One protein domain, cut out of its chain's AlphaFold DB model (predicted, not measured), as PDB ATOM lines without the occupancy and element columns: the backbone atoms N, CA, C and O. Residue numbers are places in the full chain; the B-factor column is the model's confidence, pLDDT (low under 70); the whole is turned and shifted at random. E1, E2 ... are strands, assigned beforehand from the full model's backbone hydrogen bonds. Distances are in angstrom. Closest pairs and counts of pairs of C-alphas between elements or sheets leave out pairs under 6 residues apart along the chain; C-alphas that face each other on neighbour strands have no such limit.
ATOM      1  N   TYR A   4      48.415  10.320  -5.956       92.25
ATOM      2  CA  TYR A   4      47.290  11.095  -6.454       92.25
ATOM      3  C   TYR A   4      47.288  11.090  -7.979       92.25
ATOM      4  O   TYR A   4      48.286  11.424  -8.613       92.25
ATOM      5  N   LEU A   5      46.145  10.745  -8.562       92.38
ATOM      6  CA  LEU A   5      45.893  10.875  -9.992       92.38
ATOM      7  C   LEU A   5      44.879  11.997 -10.211       92.38
ATOM      8  O   LEU A   5      43.734  11.887  -9.770       92.38
ATOM      9  N   PHE A   6      45.303  13.044 -10.911       89.75
ATOM     10  CA  PHE A   6      44.484  14.162 -11.360       89.75
ATOM     11  C   PHE A   6      44.090  13.920 -12.813       89.75
ATOM     12  O   PHE A   6      44.929  13.978 -13.709       89.75
ATOM     13  N   THR A   7      42.813  13.630 -13.051       89.94
ATOM     14  CA  THR A   7      42.275  13.452 -14.403       89.94
ATOM     15  C   THR A   7      41.605  14.738 -14.858       89.94
ATOM     16  O   THR A   7      40.565  15.105 -14.316       89.94
ATOM     17  N   LEU A   8      42.179  15.401 -15.863       87.69
ATOM     18  CA  LEU A   8      41.602  16.573 -16.519       87.69
ATOM     19  C   LEU A   8      40.415  16.167 -17.404       87.69
ATOM     20  O   LEU A   8      40.520  15.261 -18.231       87.69
ATOM     21  N   LEU A   9      39.284  16.846 -17.251       87.25
ATOM     22  CA  LEU A   9      38.014  16.537 -17.901       87.25
ATOM     23  C   LEU A   9      37.715  17.585 -18.977       87.25
ATOM     24  O   LEU A   9      37.001  18.561 -18.739       87.25
ATOM     25  N   PHE A  10      38.288  17.399 -20.167       84.38
ATOM     26  CA  PHE A  10      38.054  18.310 -21.287       84.38
ATOM     27  C   PHE A  10      36.584  18.279 -21.738       84.38
ATOM     28  O   PHE A  10      35.987  17.198 -21.841       84.38
ATOM     29  N   PRO A  11      35.992  19.437 -22.081       81.38
ATOM     30  CA  PRO A  11      34.663  19.468 -22.667       81.38
ATOM     31  C   PRO A  11      34.666  18.797 -24.046       81.38
ATOM     32  O   PRO A  11      35.650  18.821 -24.787       81.38
ATOM     33  N   LYS A  12      33.522  18.220 -24.431       78.38
ATOM     34  CA  LYS A  12      33.366  17.574 -25.749       78.38
ATOM     35  C   LYS A  12      33.544  18.556 -26.909       78.38
ATOM     36  O   LYS A  12      34.074  18.187 -27.955       78.38
ATOM     37  N   SER A  13      33.092  19.794 -26.723       80.19
ATOM     38  CA  SER A  13      33.176  20.869 -27.710       80.19
ATOM     39  C   SER A  13      34.206  21.893 -27.262       80.19
ATOM     40  O   SER A  13      34.171  22.344 -26.121       80.19
ATOM     41  N   ILE A  14      35.110  22.246 -28.173       81.06
ATOM     42  CA  ILE A  14      36.233  23.148 -27.925       81.06
ATOM     43  C   ILE A  14      36.211  24.227 -29.003       81.06
ATOM     44  O   ILE A  14      36.156  23.907 -30.191       81.06
ATOM     45  N   ASP A  15      36.281  25.484 -28.581       82.00
ATOM     46  CA  ASP A  15      36.551  26.618 -29.459       82.00
ATOM     47  C   ASP A  15      38.037  26.970 -29.344       82.00
ATOM     48  O   ASP A  15      38.484  27.471 -28.316       82.00
ATOM     49  N   ALA A  16      38.811  26.687 -30.394       77.31
ATOM     50  CA  ALA A  16      40.256  26.912 -30.399       77.31
ATOM     51  C   ALA A  16      40.651  28.402 -30.342       77.31
ATOM     52  O   ALA A  16      41.824  28.707 -30.141       77.31
ATOM     53  N   SER A  17      39.702  29.331 -30.523       79.06
ATOM     54  CA  SER A  17      39.939  30.772 -30.367       79.06
ATOM     55  C   SER A  17      39.873  31.252 -28.912       79.06
ATOM     56  O   SER A  17      40.263  32.385 -28.626       79.06
ATOM     57  N   LEU A  18      39.408  30.400 -27.992       83.06
ATOM     58  CA  LEU A  18      39.245  30.708 -26.575       83.06
ATOM     59  C   LEU A  18      40.131  29.807 -25.714       83.06
ATOM     60  O   LEU A  18      40.478  28.684 -26.085       83.06
ATOM     61  N   VAL A  19      40.467  30.294 -24.519       82.75
ATOM     62  CA  VAL A  19      41.085  29.453 -23.492       82.75
ATOM     63  C   VAL A  19      40.032  28.475 -22.981       82.75
ATOM     64  O   VAL A  19      38.979  28.888 -22.494       82.75
ATOM     65  N   THR A  20      40.307  27.178 -23.092       84.12
ATOM     66  CA  THR A  20      39.377  26.146 -22.620       84.12
ATOM     67  C   THR A  20      39.489  25.987 -21.112       84.12
ATOM     68  O   THR A  20      40.563  25.680 -20.603       84.12
ATOM     69  N   GLN A  21      38.377  26.160 -20.400       83.94
ATOM     70  CA  GLN A  21      38.294  25.796 -18.988       83.94
ATOM     71  C   GLN A  21      38.087  24.289 -18.846       83.94
ATOM     72  O   GLN A  21      37.275  23.695 -19.564       83.94
ATOM     73  N   VAL A  22      38.845  23.674 -17.942       84.00
ATOM     74  CA  VAL A  22      38.871  22.222 -17.756       84.00
ATOM     75  C   VAL A  22      38.620  21.886 -16.292       84.00
ATOM     76  O   VAL A  22      39.275  22.434 -15.409       84.00
ATOM     77  N   ASN A  23      37.692  20.958 -16.058       87.38
ATOM     78  CA  ASN A  23      37.418  20.405 -14.731       87.38
ATOM     79  C   ASN A  23      38.397  19.269 -14.409       87.38
ATOM     80  O   ASN A  23      39.117  18.793 -15.289       87.38
ATOM     81  N   PHE A  24      38.402  18.770 -13.176       89.00
ATOM     82  CA  PHE A  24      39.233  17.631 -12.799       89.00
ATOM     83  C   PHE A  24      38.590  16.703 -11.768       89.00
ATOM     84  O   PHE A  24      37.772  17.104 -10.944       89.00
ATOM     85  N   GLN A  25      39.016  15.442 -11.782       91.19
ATOM     86  CA  GLN A  25      38.733  14.473 -10.725       91.19
ATOM     87  C   GLN A  25      40.039  13.963 -10.122       91.19
ATOM     88  O   GLN A  25      40.983  13.651 -10.849       91.19
ATOM     89  N   VAL A  26      40.062  13.829  -8.795       91.56
ATOM     90  CA  VAL A  26      41.201  13.281  -8.050       91.56
ATOM     91  C   VAL A  26      40.864  11.896  -7.510       91.56
ATOM     92  O   VAL A  26      39.799  11.694  -6.924       91.56
ATOM     93  N   THR A  27      41.784  10.949  -7.676       93.62
ATOM     94  CA  THR A  27      41.745   9.626  -7.025       93.62
ATOM     95  C   THR A  27      43.072   9.321  -6.334       93.62
ATOM     96  O   THR A  27      44.092   9.906  -6.697       93.62
ATOM     97  N   GLY A  28      43.064   8.405  -5.361       93.94
ATOM     98  CA  GLY A  28      44.245   8.025  -4.580       93.94
ATOM     99  C   GLY A  28      44.528   6.521  -4.581       93.94
ATOM    100  O   GLY A  28      43.599   5.716  -4.642       93.94
ATOM    101  N   ASP A  29      45.806   6.155  -4.462       94.19
ATOM    102  CA  ASP A  29      46.284   4.829  -4.038       94.19
ATOM    103  C   ASP A  29      47.179   4.992  -2.786       94.19
ATOM    104  O   ASP A  29      48.292   5.517  -2.914       94.19
ATOM    105  N   PRO A  30      46.718   4.609  -1.576       92.00
ATOM    106  CA  PRO A  30      45.416   4.000  -1.284       92.00
ATOM    107  C   PRO A  30      44.240   4.963  -1.522       92.00
ATOM    108  O   PRO A  30      44.428   6.177  -1.609       92.00
ATOM    109  N   ALA A  31      43.026   4.408  -1.622       92.69
ATOM    110  CA  ALA A  31      41.806   5.176  -1.874       92.69
ATOM    111  C   ALA A  31      41.598   6.301  -0.846       92.69
ATOM    112  O   ALA A  31      41.891   6.145   0.340       92.69
ATOM    113  N   LEU A  32      41.082   7.436  -1.324       89.88
ATOM    114  CA  LEU A  32      40.752   8.586  -0.485       89.88
ATOM    115  C   LEU A  32      39.421   8.329   0.221       89.88
ATOM    116  O   LEU A  32      38.430   8.020  -0.437       89.88
ATOM    117  N   GLU A  33      39.407   8.483   1.542       89.38
ATOM    118  CA  GLU A  33      38.229   8.255   2.376       89.38
ATOM    119  C   GLU A  33      37.949   9.499   3.240       89.38
ATOM    120  O   GLU A  33      38.742   9.805   4.137       89.38
ATOM    121  N   PRO A  34      36.840  10.229   2.995       89.25
ATOM    122  CA  PRO A  34      35.867  10.012   1.918       89.25
ATOM    123  C   PRO A  34      36.441  10.335   0.520       89.25
ATOM    124  O   PRO A  34      37.409  11.096   0.418       89.25
ATOM    125  N   PRO A  35      35.825   9.828  -0.567       89.81
ATOM    126  CA  PRO A  35      36.189  10.225  -1.924       89.81
ATOM    127  C   PRO A  35      36.066  11.736  -2.124       89.81
ATOM    128  O   PRO A  35      35.107  12.360  -1.659       89.81
ATOM    129  N   LEU A  36      37.015  12.324  -2.852       89.88
ATOM    130  CA  LEU A  36      36.965  13.743  -3.187       89.88
ATOM    131  C   LEU A  36      35.897  14.009  -4.261       89.88
ATOM    132  O   LEU A  36      35.867  13.301  -5.273       89.88
ATOM    133  N   PRO A  37      35.049  15.040  -4.086       90.50
ATOM    134  CA  PRO A  37      34.197  15.535  -5.161       90.50
ATOM    135  C   PRO A  37      35.019  16.001  -6.372       90.50
ATOM    136  O   PRO A  37      36.210  16.296  -6.251       90.50
ATOM    137  N   GLN A  38      34.362  16.119  -7.527       88.69
ATOM    138  CA  GLN A  38      34.948  16.780  -8.693       88.69
ATOM    139  C   GLN A  38      35.385  18.206  -8.322       88.69
ATOM    140  O   GLN A  38      34.732  18.871  -7.513       88.69
ATOM    141  N   ASP A  39      36.487  18.653  -8.915       85.94
ATOM    142  CA  ASP A  39      37.060  19.988  -8.738       85.94
ATOM    143  C   ASP A  39      37.492  20.290  -7.289       85.94
ATOM    144  O   ASP A  39      37.558  21.445  -6.862       85.94
ATOM    145  N   LYS A  40      37.796  19.245  -6.503       85.44
ATOM    146  CA  LYS A  40      38.325  19.365  -5.136       85.44
ATOM    147  C   LYS A  40      39.704  18.739  -4.986       85.44
ATOM    148  O   LYS A  40      39.969  17.637  -5.460       85.44
ATOM    149  N   MET A  41      40.562  19.454  -4.262       83.88
ATOM    150  CA  MET A  41      41.905  19.013  -3.897       83.88
ATOM    151  C   MET A  41      41.897  18.161  -2.624       83.88
ATOM    152  O   MET A  41      41.028  18.344  -1.763       83.88
ATOM    153  N   PRO A  42      42.891  17.275  -2.443       84.75
ATOM    154  CA  PRO A  42      43.218  16.742  -1.128       84.75
ATOM    155  C   PRO A  42      43.519  17.884  -0.148       84.75
ATOM    156  O   PRO A  42      44.240  18.815  -0.483       84.75
ATOM    157  N   ALA A  43      43.033  17.796   1.089       79.81
ATOM    158  CA  ALA A  43      43.338  18.804   2.116       79.81
ATOM    159  C   ALA A  43      44.834  18.846   2.497       79.81
ATOM    160  O   ALA A  43      45.312  19.809   3.095       79.81
ATOM    161  N   GLN A  44      45.569  17.779   2.180       80.06
ATOM    162  CA  GLN A  44      46.981  17.640   2.493       80.06
ATOM    163  C   GLN A  44      47.674  16.720   1.486       80.06
ATOM    164  O   GLN A  44      47.148  15.664   1.131       80.06
ATOM    165  N   ILE A  45      48.884  17.103   1.088       82.44
ATOM    166  CA  ILE A  45      49.824  16.292   0.315       82.44
ATOM    167  C   ILE A  45      51.149  16.296   1.076       82.44
ATOM    168  O   ILE A  45      51.642  17.342   1.487       82.44
ATOM    169  N   ASN A  46      51.712  15.119   1.328       84.38
ATOM    170  CA  ASN A  46      52.915  14.979   2.143       84.38
ATOM    171  C   ASN A  46      54.164  14.847   1.280       84.38
ATOM    172  O   ASN A  46      54.104  14.327   0.167       84.38
ATOM    173  N   VAL A  47      55.320  15.202   1.849       84.00
ATOM    174  CA  VAL A  47      56.616  14.826   1.269       84.00
ATOM    175  C   VAL A  47      56.635  13.330   0.949       84.00
ATOM    176  O   VAL A  47      56.328  12.482   1.792       84.00
ATOM    177  N   GLY A  48      57.029  13.023  -0.282       83.50
ATOM    178  CA  GLY A  48      57.093  11.676  -0.820       83.50
ATOM    179  C   GLY A  48      55.824  11.225  -1.539       83.50
ATOM    180  O   GLY A  48      55.934  10.329  -2.366       83.50
ATOM    181  N   ASP A  49      54.652  11.822  -1.298       88.81
ATOM    182  CA  ASP A  49      53.470  11.539  -2.124       88.81
ATOM    183  C   ASP A  49      53.774  11.827  -3.607       88.81
ATOM    184  O   ASP A  49      54.672  12.608  -3.938       88.81
ATOM    185  N   THR A  50      53.055  11.169  -4.516       89.12
ATOM    186  CA  THR A  50      53.270  11.356  -5.959       89.12
ATOM    187  C   THR A  50      52.031  11.909  -6.631       89.12
ATOM    188  O   THR A  50      50.935  11.414  -6.373       89.12
ATOM    189  N   LEU A  51      52.206  12.864  -7.538       87.38
ATOM    190  CA  LEU A  51      51.131  13.441  -8.344       87.38
ATOM    191  C   LEU A  51      51.284  12.980  -9.785       87.38
ATOM    192  O   LEU A  51      52.372  13.050 -10.347       87.38
ATOM    193  N   THR A  52      50.203  12.530 -10.399       88.00
ATOM    194  CA  THR A  52      50.160  12.237 -11.830       88.00
ATOM    195  C   THR A  52      49.024  13.023 -12.446       88.00
ATOM    196  O   THR A  52      47.887  12.925 -11.987       88.00
ATOM    197  N   PHE A  53      49.328  13.785 -13.492       85.44
ATOM    198  CA  PHE A  53      48.327  14.483 -14.287       85.44
ATOM    199  C   PHE A  53      48.066  13.687 -15.557       85.44
ATOM    200  O   PHE A  53      48.980  13.402 -16.328       85.44
ATOM    201  N   THR A  54      46.809  13.323 -15.758       86.50
ATOM    202  CA  THR A  54      46.312  12.682 -16.973       86.50
ATOM    203  C   THR A  54      45.096  13.451 -17.469       86.50
ATOM    204  O   THR A  54      44.625  14.385 -16.818       86.50
ATOM    205  N   TYR A  55      44.557  13.088 -18.623       84.50
ATOM    206  CA  TYR A  55      43.366  13.723 -19.164       84.50
ATOM    207  C   TYR A  55      42.436  12.683 -19.770       84.50
ATOM    208  O   TYR A  55      42.852  11.741 -20.443       84.50
ATOM    209  N   GLN A  56      41.137  12.869 -19.551       80.31
ATOM    210  CA  GLN A  56      40.140  12.122 -20.284       80.31
ATOM    211  C   GLN A  56      40.127  12.643 -21.718       80.31
ATOM    212  O   GLN A  56      39.769  13.794 -21.977       80.31
ATOM    213  N   GLN A  57      40.452  11.770 -22.666       66.94
ATOM    214  CA  GLN A  57      40.359  12.061 -24.092       66.94
ATOM    215  C   GLN A  57      38.888  12.039 -24.556       66.94
ATOM    216  O   GLN A  57      38.483  11.256 -25.412       66.94
ATOM    217  N   ALA A  58      38.047  12.891 -23.959       68.62
ATOM    218  CA  ALA A  58      36.647  13.064 -24.347       68.62
ATOM    219  C   ALA A  58      36.516  13.625 -25.775       68.62
ATOM    220  O   ALA A  58      35.484  13.445 -26.424       68.62
ATOM    221  N   ASN A  59      37.579  14.270 -26.266       64.62
ATOM    222  CA  ASN A  59      37.754  14.684 -27.646       64.62
ATOM    223  C   ASN A  59      39.021  14.004 -28.212       64.62
ATOM    224  O   ASN A  59      40.123  14.316 -27.757       64.62
ATOM    225  N   PRO A  60      38.899  13.085 -29.191       68.62
ATOM    226  CA  PRO A  60      40.035  12.322 -29.725       68.62
ATOM    227  C   PRO A  60      41.072  13.191 -30.448       68.62
ATOM    228  O   PRO A  60      42.199  12.752 -30.650       68.62
ATOM    229  N   ASN A  61      40.715  14.426 -30.805       68.81
ATOM    230  CA  ASN A  61      41.596  15.345 -31.518       68.81
ATOM    231  C   ASN A  61      42.450  16.207 -30.578       68.81
ATOM    232  O   ASN A  61      43.220  17.024 -31.072       68.81
ATOM    233  N   VAL A  62      42.303  16.052 -29.255       71.69
ATOM    234  CA  VAL A  62      43.116  16.750 -28.252       71.69
ATOM    235  C   VAL A  62      44.432  16.011 -28.050       71.69
ATOM    236  O   VAL A  62      44.439  14.830 -27.703       71.69
ATOM    237  N   GLN A  63      45.540  16.727 -28.237       76.31
ATOM    238  CA  GLN A  63      46.886  16.269 -27.889       76.31
ATOM    239  C   GLN A  63      47.546  17.275 -26.952       76.31
ATOM    240  O   GLN A  63      47.773  18.426 -27.331       76.31
ATOM    241  N   MET A  64      47.857  16.834 -25.737       76.69
ATOM    242  CA  MET A  64      48.541  17.642 -24.731       76.69
ATOM    243  C   MET A  64      50.005  17.866 -25.108       76.69
ATOM    244  O   MET A  64      50.674  16.935 -25.551       76.69
ATOM    245  N   SER A  65      50.493  19.099 -24.962       68.94
ATOM    246  CA  SER A  65      51.881  19.459 -25.293       68.94
ATOM    247  C   SER A  65      52.702  19.823 -24.058       68.94
ATOM    248  O   SER A  65      53.787  19.289 -23.871       68.94
ATOM    249  N   SER A  66      52.205  20.717 -23.204       66.62
ATOM    250  CA  SER A  66      52.925  21.151 -22.001       66.62
ATOM    251  C   SER A  66      51.969  21.690 -20.951       66.62
ATOM    252  O   SER A  66      50.841  22.074 -21.281       66.62
ATOM    253  N   CYS A  67      52.425  21.749 -19.700       70.94
ATOM    254  CA  CYS A  67      51.701  22.445 -18.655       70.94
ATOM    255  C   CYS A  67      52.624  23.059 -17.600       70.94
ATOM    256  O   CYS A  67      53.615  22.460 -17.199       70.94
ATOM    257  N   LEU A  68      52.271  24.256 -17.146       72.62
ATOM    258  CA  LEU A  68      52.848  24.890 -15.973       72.62
ATOM    259  C   LEU A  68      51.928  24.631 -14.782       72.62
ATOM    260  O   LEU A  68      50.758  25.014 -14.827       72.62
ATOM    261  N   LEU A  69      52.471  24.014 -13.732       74.94
ATOM    262  CA  LEU A  69      51.830  23.945 -12.424       74.94
ATOM    263  C   LEU A  69      52.315  25.112 -11.577       74.94
ATOM    264  O   LEU A  69      53.501  25.205 -11.255       74.94
ATOM    265  N   THR A  70      51.377  25.944 -11.147       71.38
ATOM    266  CA  THR A  70      51.647  26.952 -10.123       71.38
ATOM    267  C   THR A  70      50.862  26.622  -8.869       71.38
ATOM    268  O   THR A  70      49.645  26.484  -8.938       71.38
ATOM    269  N   GLN A  71      51.546  26.535  -7.729       71.88
ATOM    270  CA  GLN A  71      50.937  26.300  -6.422       71.88
ATOM    271  C   GLN A  71      50.776  27.607  -5.650       71.88
ATOM    272  O   GLN A  71      51.728  28.382  -5.502       71.88
ATOM    273  N   PHE A  72      49.592  27.795  -5.075       69.12
ATOM    274  CA  PHE A  72      49.303  28.889  -4.159       69.12
ATOM    275  C   PHE A  72      48.786  28.370  -2.830       69.12
ATOM    276  O   PHE A  72      47.985  27.437  -2.779       69.12
ATOM    277  N   ASN A  73      49.195  29.048  -1.766       66.94
ATOM    278  CA  ASN A  73      48.559  28.962  -0.465       66.94
ATOM    279  C   ASN A  73      47.394  29.951  -0.430       66.94
ATOM    280  O   ASN A  73      47.617  31.159  -0.503       66.94
ATOM    281  N   ILE A  74      46.162  29.460  -0.332       65.50
ATOM    282  CA  ILE A  74      44.958  30.302  -0.376       65.50
ATOM    283  C   ILE A  74      44.921  31.233   0.843       65.50
ATOM    284  O   ILE A  74      44.609  32.415   0.709       65.50
ATOM    285  N   ASP A  75      45.314  30.735   2.019       66.06
ATOM    286  CA  ASP A  75      45.212  31.483   3.277       66.06
ATOM    287  C   ASP A  75      46.178  32.681   3.327       66.06
ATOM    288  O   ASP A  75      45.873  33.711   3.929       66.06
ATOM    289  N   THR A  76      47.345  32.568   2.684       66.81
ATOM    290  CA  THR A  76      48.351  33.648   2.630       66.81
ATOM    291  C   THR A  76      48.403  34.375   1.286       66.81
ATOM    292  O   THR A  76      49.057  35.416   1.183       66.81
ATOM    293  N   SER A  77      47.737  33.837   0.258       63.38
ATOM    294  CA  SER A  77      47.812  34.278  -1.143       63.38
ATOM    295  C   SER A  77      49.246  34.364  -1.693       63.38
ATOM    296  O   SER A  77      49.518  35.115  -2.633       63.38
ATOM    297  N   GLN A  78      50.190  33.626  -1.104       62.97
ATOM    298  CA  GLN A  78      51.572  33.581  -1.568       62.97
ATOM    299  C   GLN A  78      51.757  32.427  -2.553       62.97
ATOM    300  O   GLN A  78      51.287  31.310  -2.328       62.97
ATOM    301  N   LYS A  79      52.452  32.715  -3.659       63.62
ATOM    302  CA  LYS A  79      52.921  31.691  -4.592       63.62
ATOM    303  C   LYS A  79      54.005  30.872  -3.901       63.62
ATOM    304  O   LYS A  79      55.017  31.442  -3.493       63.62
ATOM    305  N   GLU A  80      53.799  29.566  -3.792       63.09
ATOM    306  CA  GLU A  80      54.732  28.677  -3.095       63.09
ATOM    307  C   GLU A  80      55.731  28.030  -4.061       63.09
ATOM    308  O   GLU A  80      56.905  27.910  -3.719       63.09
ATOM    309  N   THR A  81      55.319  27.687  -5.289       64.50
ATOM    310  CA  THR A  81      56.237  27.157  -6.311       64.50
ATOM    311  C   THR A  81      55.705  27.317  -7.741       64.50
ATOM    312  O   THR A  81      54.492  27.378  -7.950       64.50
ATOM    313  N   ASP A  82      56.625  27.357  -8.711       63.62
ATOM    314  CA  ASP A  82      56.363  27.124 -10.136       63.62
ATOM    315  C   ASP A  82      57.132  25.863 -10.550       63.62
ATOM    316  O   ASP A  82      58.352  25.790 -10.375       63.62
ATOM    317  N   LEU A  83      56.426  24.879 -11.103       63.09
ATOM    318  CA  LEU A  83      57.026  23.682 -11.683       63.09
ATOM    319  C   LEU A  83      56.601  23.579 -13.148       63.09
ATOM    320  O   LEU A  83      55.430  23.352 -13.462       63.09
ATOM    321  N   ASP A  84      57.570  23.756 -14.044       59.03
ATOM    322  CA  ASP A  84      57.386  23.539 -15.478       59.03
ATOM    323  C   ASP A  84      57.316  22.032 -15.763       59.03
ATOM    324  O   ASP A  84      58.339  21.346 -15.809       59.03
ATOM    325  N   PHE A  85      56.112  21.511 -16.003       61.38
ATOM    326  CA  PHE A  85      55.914  20.150 -16.498       61.38
ATOM    327  C   PHE A  85      55.933  20.161 -18.023       61.38
ATOM    328  O   PHE A  85      54.907  20.204 -18.712       61.38
ATOM    329  N   THR A  86      57.143  20.117 -18.567       53.75
ATOM    330  CA  THR A  86      57.343  19.834 -19.992       53.75
ATOM    331  C   THR A  86      57.539  18.324 -20.120       53.75
ATOM    332  O   THR A  86      58.461  17.784 -19.524       53.75
ATOM    333  N   ASP A  87      56.661  17.633 -20.849       56.97
ATOM    334  CA  ASP A  87      56.691  16.173 -21.076       56.97
ATOM    335  C   ASP A  87      56.373  15.245 -19.878       56.97
ATOM    336  O   ASP A  87      56.592  14.034 -19.982       56.97
ATOM    337  N   ASP A  88      55.819  15.746 -18.769       64.44
ATOM    338  CA  ASP A  88      55.495  14.926 -17.580       64.44
ATOM    339  C   ASP A  88      54.015  14.533 -17.441       64.44
ATOM    340  O   ASP A  88      53.610  13.932 -16.444       64.44
ATOM    341  N   PHE A  89      53.202  14.795 -18.469       72.81
ATOM    342  CA  PHE A  89      51.867  14.196 -18.543       72.81
ATOM    343  C   PHE A  89      51.958  12.667 -18.501       72.81
ATOM    344  O   PHE A  89      52.856  12.064 -19.090       72.81
ATOM    345  N   ASP A  90      51.038  12.051 -17.758       76.50
ATOM    346  CA  ASP A  90      50.984  10.618 -17.450       76.50
ATOM    347  C   ASP A  90      52.191  10.065 -16.664       76.50
ATOM    348  O   ASP A  90      52.273   8.857 -16.423       76.50
ATOM    349  N   LYS A  91      53.111  10.924 -16.202       80.69
ATOM    350  CA  LYS A  91      54.241  10.530 -15.352       80.69
ATOM    351  C   LYS A  91      54.015  10.947 -13.894       80.69
ATOM    352  O   LYS A  91      53.382  11.968 -13.623       80.69
ATOM    353  N   PRO A  92      54.501  10.157 -12.922       82.88
ATOM    354  CA  PRO A  92      54.452  10.537 -11.520       82.88
ATOM    355  C   PRO A  92      55.518  11.583 -11.191       82.88
ATOM    356  O   PRO A  92      56.687  11.435 -11.544       82.88
ATOM    357  N   ILE A  93      55.107  12.596 -10.440       80.12
ATOM    358  CA  ILE A  93      55.940  13.667  -9.905       80.12
ATOM    359  C   ILE A  93      56.026  13.471  -8.397       80.12
ATOM    360  O   ILE A  93      54.999  13.435  -7.718       80.12
ATOM    361  N   THR A  94      57.238  13.337  -7.868       82.12
ATOM    362  CA  THR A  94      57.453  13.185  -6.426       82.12
ATOM    363  C   THR A  94      57.409  14.539  -5.738       82.12
ATOM    364  O   THR A  94      58.147  15.453  -6.102       82.12
ATOM    365  N   VAL A  95      56.591  14.640  -4.699       76.81
ATOM    366  CA  VAL A  95      56.466  15.843  -3.880       76.81
ATOM    367  C   VAL A  95      57.665  15.951  -2.937       76.81
ATOM    368  O   VAL A  95      57.924  15.047  -2.137       76.81
ATOM    369  N   THR A  96      58.402  17.058  -3.028       76.06
ATOM    370  CA  THR A  96      59.600  17.324  -2.211       76.06
ATOM    371  C   THR A  96      59.313  18.125  -0.947       76.06
ATOM    372  O   THR A  96      60.105  18.058  -0.011       76.06
ATOM    373  N   ASP A  97      58.166  18.804  -0.890       70.31
ATOM    374  CA  ASP A  97      57.750  19.688   0.202       70.31
ATOM    375  C   ASP A  97      56.292  19.401   0.584       70.31
ATOM    376  O   ASP A  97      55.464  19.173  -0.289       70.31
ATOM    377  N   SER A  98      55.954  19.376   1.877       67.19
ATOM    378  CA  SER A  98      54.572  19.100   2.307       67.19
ATOM    379  C   SER A  98      53.658  20.290   2.030       67.19
ATOM    380  O   SER A  98      53.993  21.422   2.376       67.19
ATOM    381  N   TRP A  99      52.466  20.019   1.504       72.81
ATOM    382  CA  TRP A  99      51.418  21.007   1.250       72.81
ATOM    383  C   TRP A  99      50.263  20.747   2.217       72.81
ATOM    384  O   TRP A  99      49.631  19.688   2.186       72.81
ATOM    385  N   VAL A 100      50.020  21.688   3.128       59.31
ATOM    386  CA  VAL A 100      49.035  21.548   4.210       59.31
ATOM    387  C   VAL A 100      48.146  22.784   4.228       59.31
ATOM    388  O   VAL A 100      48.656  23.900   4.261       59.31
ATOM    389  N   GLY A 101      46.828  22.586   4.266       58.56
ATOM    390  CA  GLY A 101      45.851  23.672   4.339       58.56
ATOM    391  C   GLY A 101      45.126  23.892   3.016       58.56
ATOM    392  O   GLY A 101      44.954  22.965   2.226       58.56
ATOM    393  N   SER A 102      44.666  25.118   2.794       61.91
ATOM    394  CA  SER A 102      43.976  25.503   1.567       61.91
ATOM    395  C   SER A 102      45.016  25.823   0.493       61.91
ATOM    396  O   SER A 102      45.668  26.863   0.555       61.91
ATOM    397  N   TRP A 103      45.204  24.933  -0.478       66.19
ATOM    398  CA  TRP A 103      46.102  25.155  -1.611       66.19
ATOM    399  C   TRP A 103      45.392  24.868  -2.931       66.19
ATOM    400  O   TRP A 103      44.498  24.020  -3.013       66.19
ATOM    401  N   VAL A 104      45.794  25.592  -3.968       66.50
ATOM    402  CA  VAL A 104      45.317  25.398  -5.339       66.50
ATOM    403  C   VAL A 104      46.504  25.252  -6.262       66.50
ATOM    404  O   VAL A 104      47.533  25.902  -6.069       66.50
ATOM    405  N   PHE A 105      46.345  24.399  -7.272       72.56
ATOM    406  CA  PHE A 105      47.183  24.493  -8.445       72.56
ATOM    407  C   PHE A 105      46.435  25.171  -9.577       72.56
ATOM    408  O   PHE A 105      45.268  24.876  -9.825       72.56
ATOM    409  N   HIS A 106      47.139  26.024 -10.301       74.25
ATOM    410  CA  HIS A 106      46.745  26.422 -11.640       74.25
ATOM    411  C   HIS A 106      47.520  25.577 -12.636       74.25
ATOM    412  O   HIS A 106      48.737  25.435 -12.512       74.25
ATOM    413  N   LEU A 107      46.804  25.016 -13.608       75.12
ATOM    414  CA  LEU A 107      47.415  24.364 -14.761       75.12
ATOM    415  C   LEU A 107      47.116  25.221 -15.981       75.12
ATOM    416  O   LEU A 107      45.983  25.254 -16.460       75.12
ATOM    417  N   LEU A 108      48.137  25.913 -16.479       77.00
ATOM    418  CA  LEU A 108      48.104  26.514 -17.808       77.00
ATOM    419  C   LEU A 108      48.815  25.558 -18.749       77.00
ATOM    420  O   LEU A 108      49.977  25.227 -18.518       77.00
ATOM    421  N   GLY A 109      48.156  25.118 -19.811       76.75
ATOM    422  CA  GLY A 109      48.812  24.235 -20.759       76.75
ATOM    423  C   GLY A 109      48.410  24.464 -22.199       76.75
ATOM    424  O   GLY A 109      47.363  25.030 -22.512       76.75
ATOM    425  N   MET A 110      49.295  24.015 -23.079       79.44
ATOM    426  CA  MET A 110      49.108  24.071 -24.520       79.44
ATOM    427  C   MET A 110      48.667  22.703 -25.022       79.44
ATOM    428  O   MET A 110      49.180  21.665 -24.592       79.44
ATOM    429  N   TYR A 111      47.733  22.699 -25.964       79.06
ATOM    430  CA  TYR A 111      47.266  21.490 -26.627       79.06
ATOM    431  C   TYR A 111      46.967  21.772 -28.096       79.06
ATOM    432  O   TYR A 111      46.838  22.925 -28.517       79.06
ATOM    433  N   LYS A 112      46.869  20.711 -28.891       79.00
ATOM    434  CA  LYS A 112      46.425  20.799 -30.284       79.00
ATOM    435  C   LYS A 112      45.017  20.259 -30.435       79.00
ATOM    436  O   LYS A 112      44.694  19.237 -29.839       79.00
ATOM    437  N   VAL A 113      44.222  20.925 -31.272       79.88
ATOM    438  CA  VAL A 113      42.942  20.433 -31.804       79.88
ATOM    439  C   VAL A 113      42.976  20.589 -33.311       79.88
ATOM    440  O   VAL A 113      43.082  21.710 -33.799       79.88
ATOM    441  N   ASN A 114      42.874  19.482 -34.052       77.12
ATOM    442  CA  ASN A 114      42.892  19.492 -35.523       77.12
ATOM    443  C   ASN A 114      44.057  20.344 -36.086       77.12
ATOM    444  O   ASN A 114      43.834  21.267 -36.867       77.12
ATOM    445  N   ASP A 115      45.281  20.095 -35.606       76.81
ATOM    446  CA  ASP A 115      46.522  20.810 -35.966       76.81
ATOM    447  C   ASP A 115      46.603  22.303 -35.589       76.81
ATOM    448  O   ASP A 115      47.604  22.961 -35.873       76.81
ATOM    449  N   THR A 116      45.603  22.837 -34.884       80.06
ATOM    450  CA  THR A 116      45.617  24.205 -34.351       80.06
ATOM    451  C   THR A 116      46.066  24.203 -32.895       80.06
ATOM    452  O   THR A 116      45.548  23.429 -32.089       80.06
ATOM    453  N   ASN A 117      47.017  25.073 -32.550       82.25
ATOM    454  CA  ASN A 117      47.431  25.275 -31.162       82.25
ATOM    455  C   ASN A 117      46.337  26.029 -30.397       82.25
ATOM    456  O   ASN A 117      45.861  27.063 -30.861       82.25
ATOM    457  N   ALA A 118      46.001  25.538 -29.214       84.38
ATOM    458  CA  ALA A 118      45.079  26.152 -28.274       84.38
ATOM    459  C   ALA A 118      45.667  26.093 -26.856       84.38
ATOM    460  O   ALA A 118      46.655  25.395 -26.603       84.38
ATOM    461  N   ALA A 119      45.063  26.841 -25.936       85.62
ATOM    462  CA  ALA A 119      45.455  26.879 -24.533       85.62
ATOM    463  C   ALA A 119      44.279  26.472 -23.646       85.62
ATOM    464  O   ALA A 119      43.130  26.828 -23.920       85.62
ATOM    465  N   PHE A 120      44.555  25.704 -22.600       82.94
ATOM    466  CA  PHE A 120      43.578  25.410 -21.563       82.94
ATOM    467  C   PHE A 120      44.063  25.969 -20.236       82.94
ATOM    468  O   PHE A 120      45.263  26.152 -20.016       82.94
ATOM    469  N   TYR A 121      43.103  26.224 -19.363       82.31
ATOM    470  CA  TYR A 121      43.355  26.682 -18.018       82.31
ATOM    471  C   TYR A 121      42.476  25.898 -17.052       82.31
ATOM    472  O   TYR A 121      41.264  25.776 -17.254       82.31
ATOM    473  N   LEU A 122      43.099  25.347 -16.017       79.19
ATOM    474  CA  LEU A 122      42.403  24.808 -14.861       79.19
ATOM    475  C   LEU A 122      42.558  25.802 -13.721       79.19
ATOM    476  O   LEU A 122      43.672  26.067 -13.264       79.19
ATOM    477  N   ASP A 123      41.414  26.306 -13.279       73.00
ATOM    478  CA  ASP A 123      41.279  27.168 -12.118       73.00
ATOM    479  C   ASP A 123      40.339  26.494 -11.116       73.00
ATOM    480  O   ASP A 123      39.122  26.480 -11.332       73.00
TER     481      ASP A 123
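Overview. This is residues 4 to 123 of the 130 residues of an uncharacterized protein of Gammaproteobacteria bacterium (UniProt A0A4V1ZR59). Two strongly twisted sheets of four strands each, E5 E4 E7 E8 and E2 E1 E3 E6, stand partly face to face as a loose sandwich with their strands crossed. The long unnamed stretches 10 to 22 and 30 to 49 are tied in by short pairings, with residues 120 to 121 of E8 and with residues 99 to 100. The printed part has 120 residues, with no named helix and eight named strands, E1 to E8 in chain order; the class is all strand. The sheet E5 E4 E7 E8 is antiparallel and the sheet E2 E1 E3 E6 mixed. The whole is compact, with a radius of gyration of the C-alphas of 14.5 A, and rounded, spanning 40 by 29 by 23 A.

Along the chain. In one sheet, E4 is residues 62 to 73, 30.8 A long, and bends by 71 degrees at residue 65. E5 is residues 78 to 86, 23.7 A; E7 is residues 103 to 113, 30.7 A; E8 is residues 116 to 122, 19.8 A, ending with C-alpha 122 at (42.403, 24.808, -14.861). In the other, E1 is residues 4 to 9, beginning with C-alpha 4 at (47.290, 11.095, -6.454); E2 is residues 23 to 29, 20.9 A; E3 is residues 50 to 56, 19.4 A; E6 is residues 92 to 94.

Arrangement. E4 and E7 are antiparallel inner strands at 164 degrees, with N 68 and O 108 2.8 A apart. The edge strand E5 forms a hairpin with E4, antiparallel at 159 degrees, with N 83 and O 69 2.9 A apart. The edge strand E8 forms a hairpin with E7, at 166 degrees, with N 118 and O 111 2.8 A apart. In the second sheet E1 and E3 are parallel at 21 degrees, with N 6 and O 52 2.8 A apart. E2 and E1 form an antiparallel hairpin at 156 degrees, with N 7 and O 25 2.9 A apart. E6 is antiparallel to E3 at 152 degrees, with N 93 and O 51 2.8 A apart. Between the sheets, E3 and E4 are near each other, and the closest C-alphas of E2 and E8, Asn 23 and Leu 122, are 6.7 A apart. E1 and E7 are apart.

Size, cuts and confidence. The C-alphas farthest apart, Glu 33 and Asp 115, are 41.2 A from each other. The printed part has no cut. The links E1 to E2 and E2 to E3 are long. The mean pLDDT of the printed part is 78.0; 30 residues are under 70, among them residues 72 to 88.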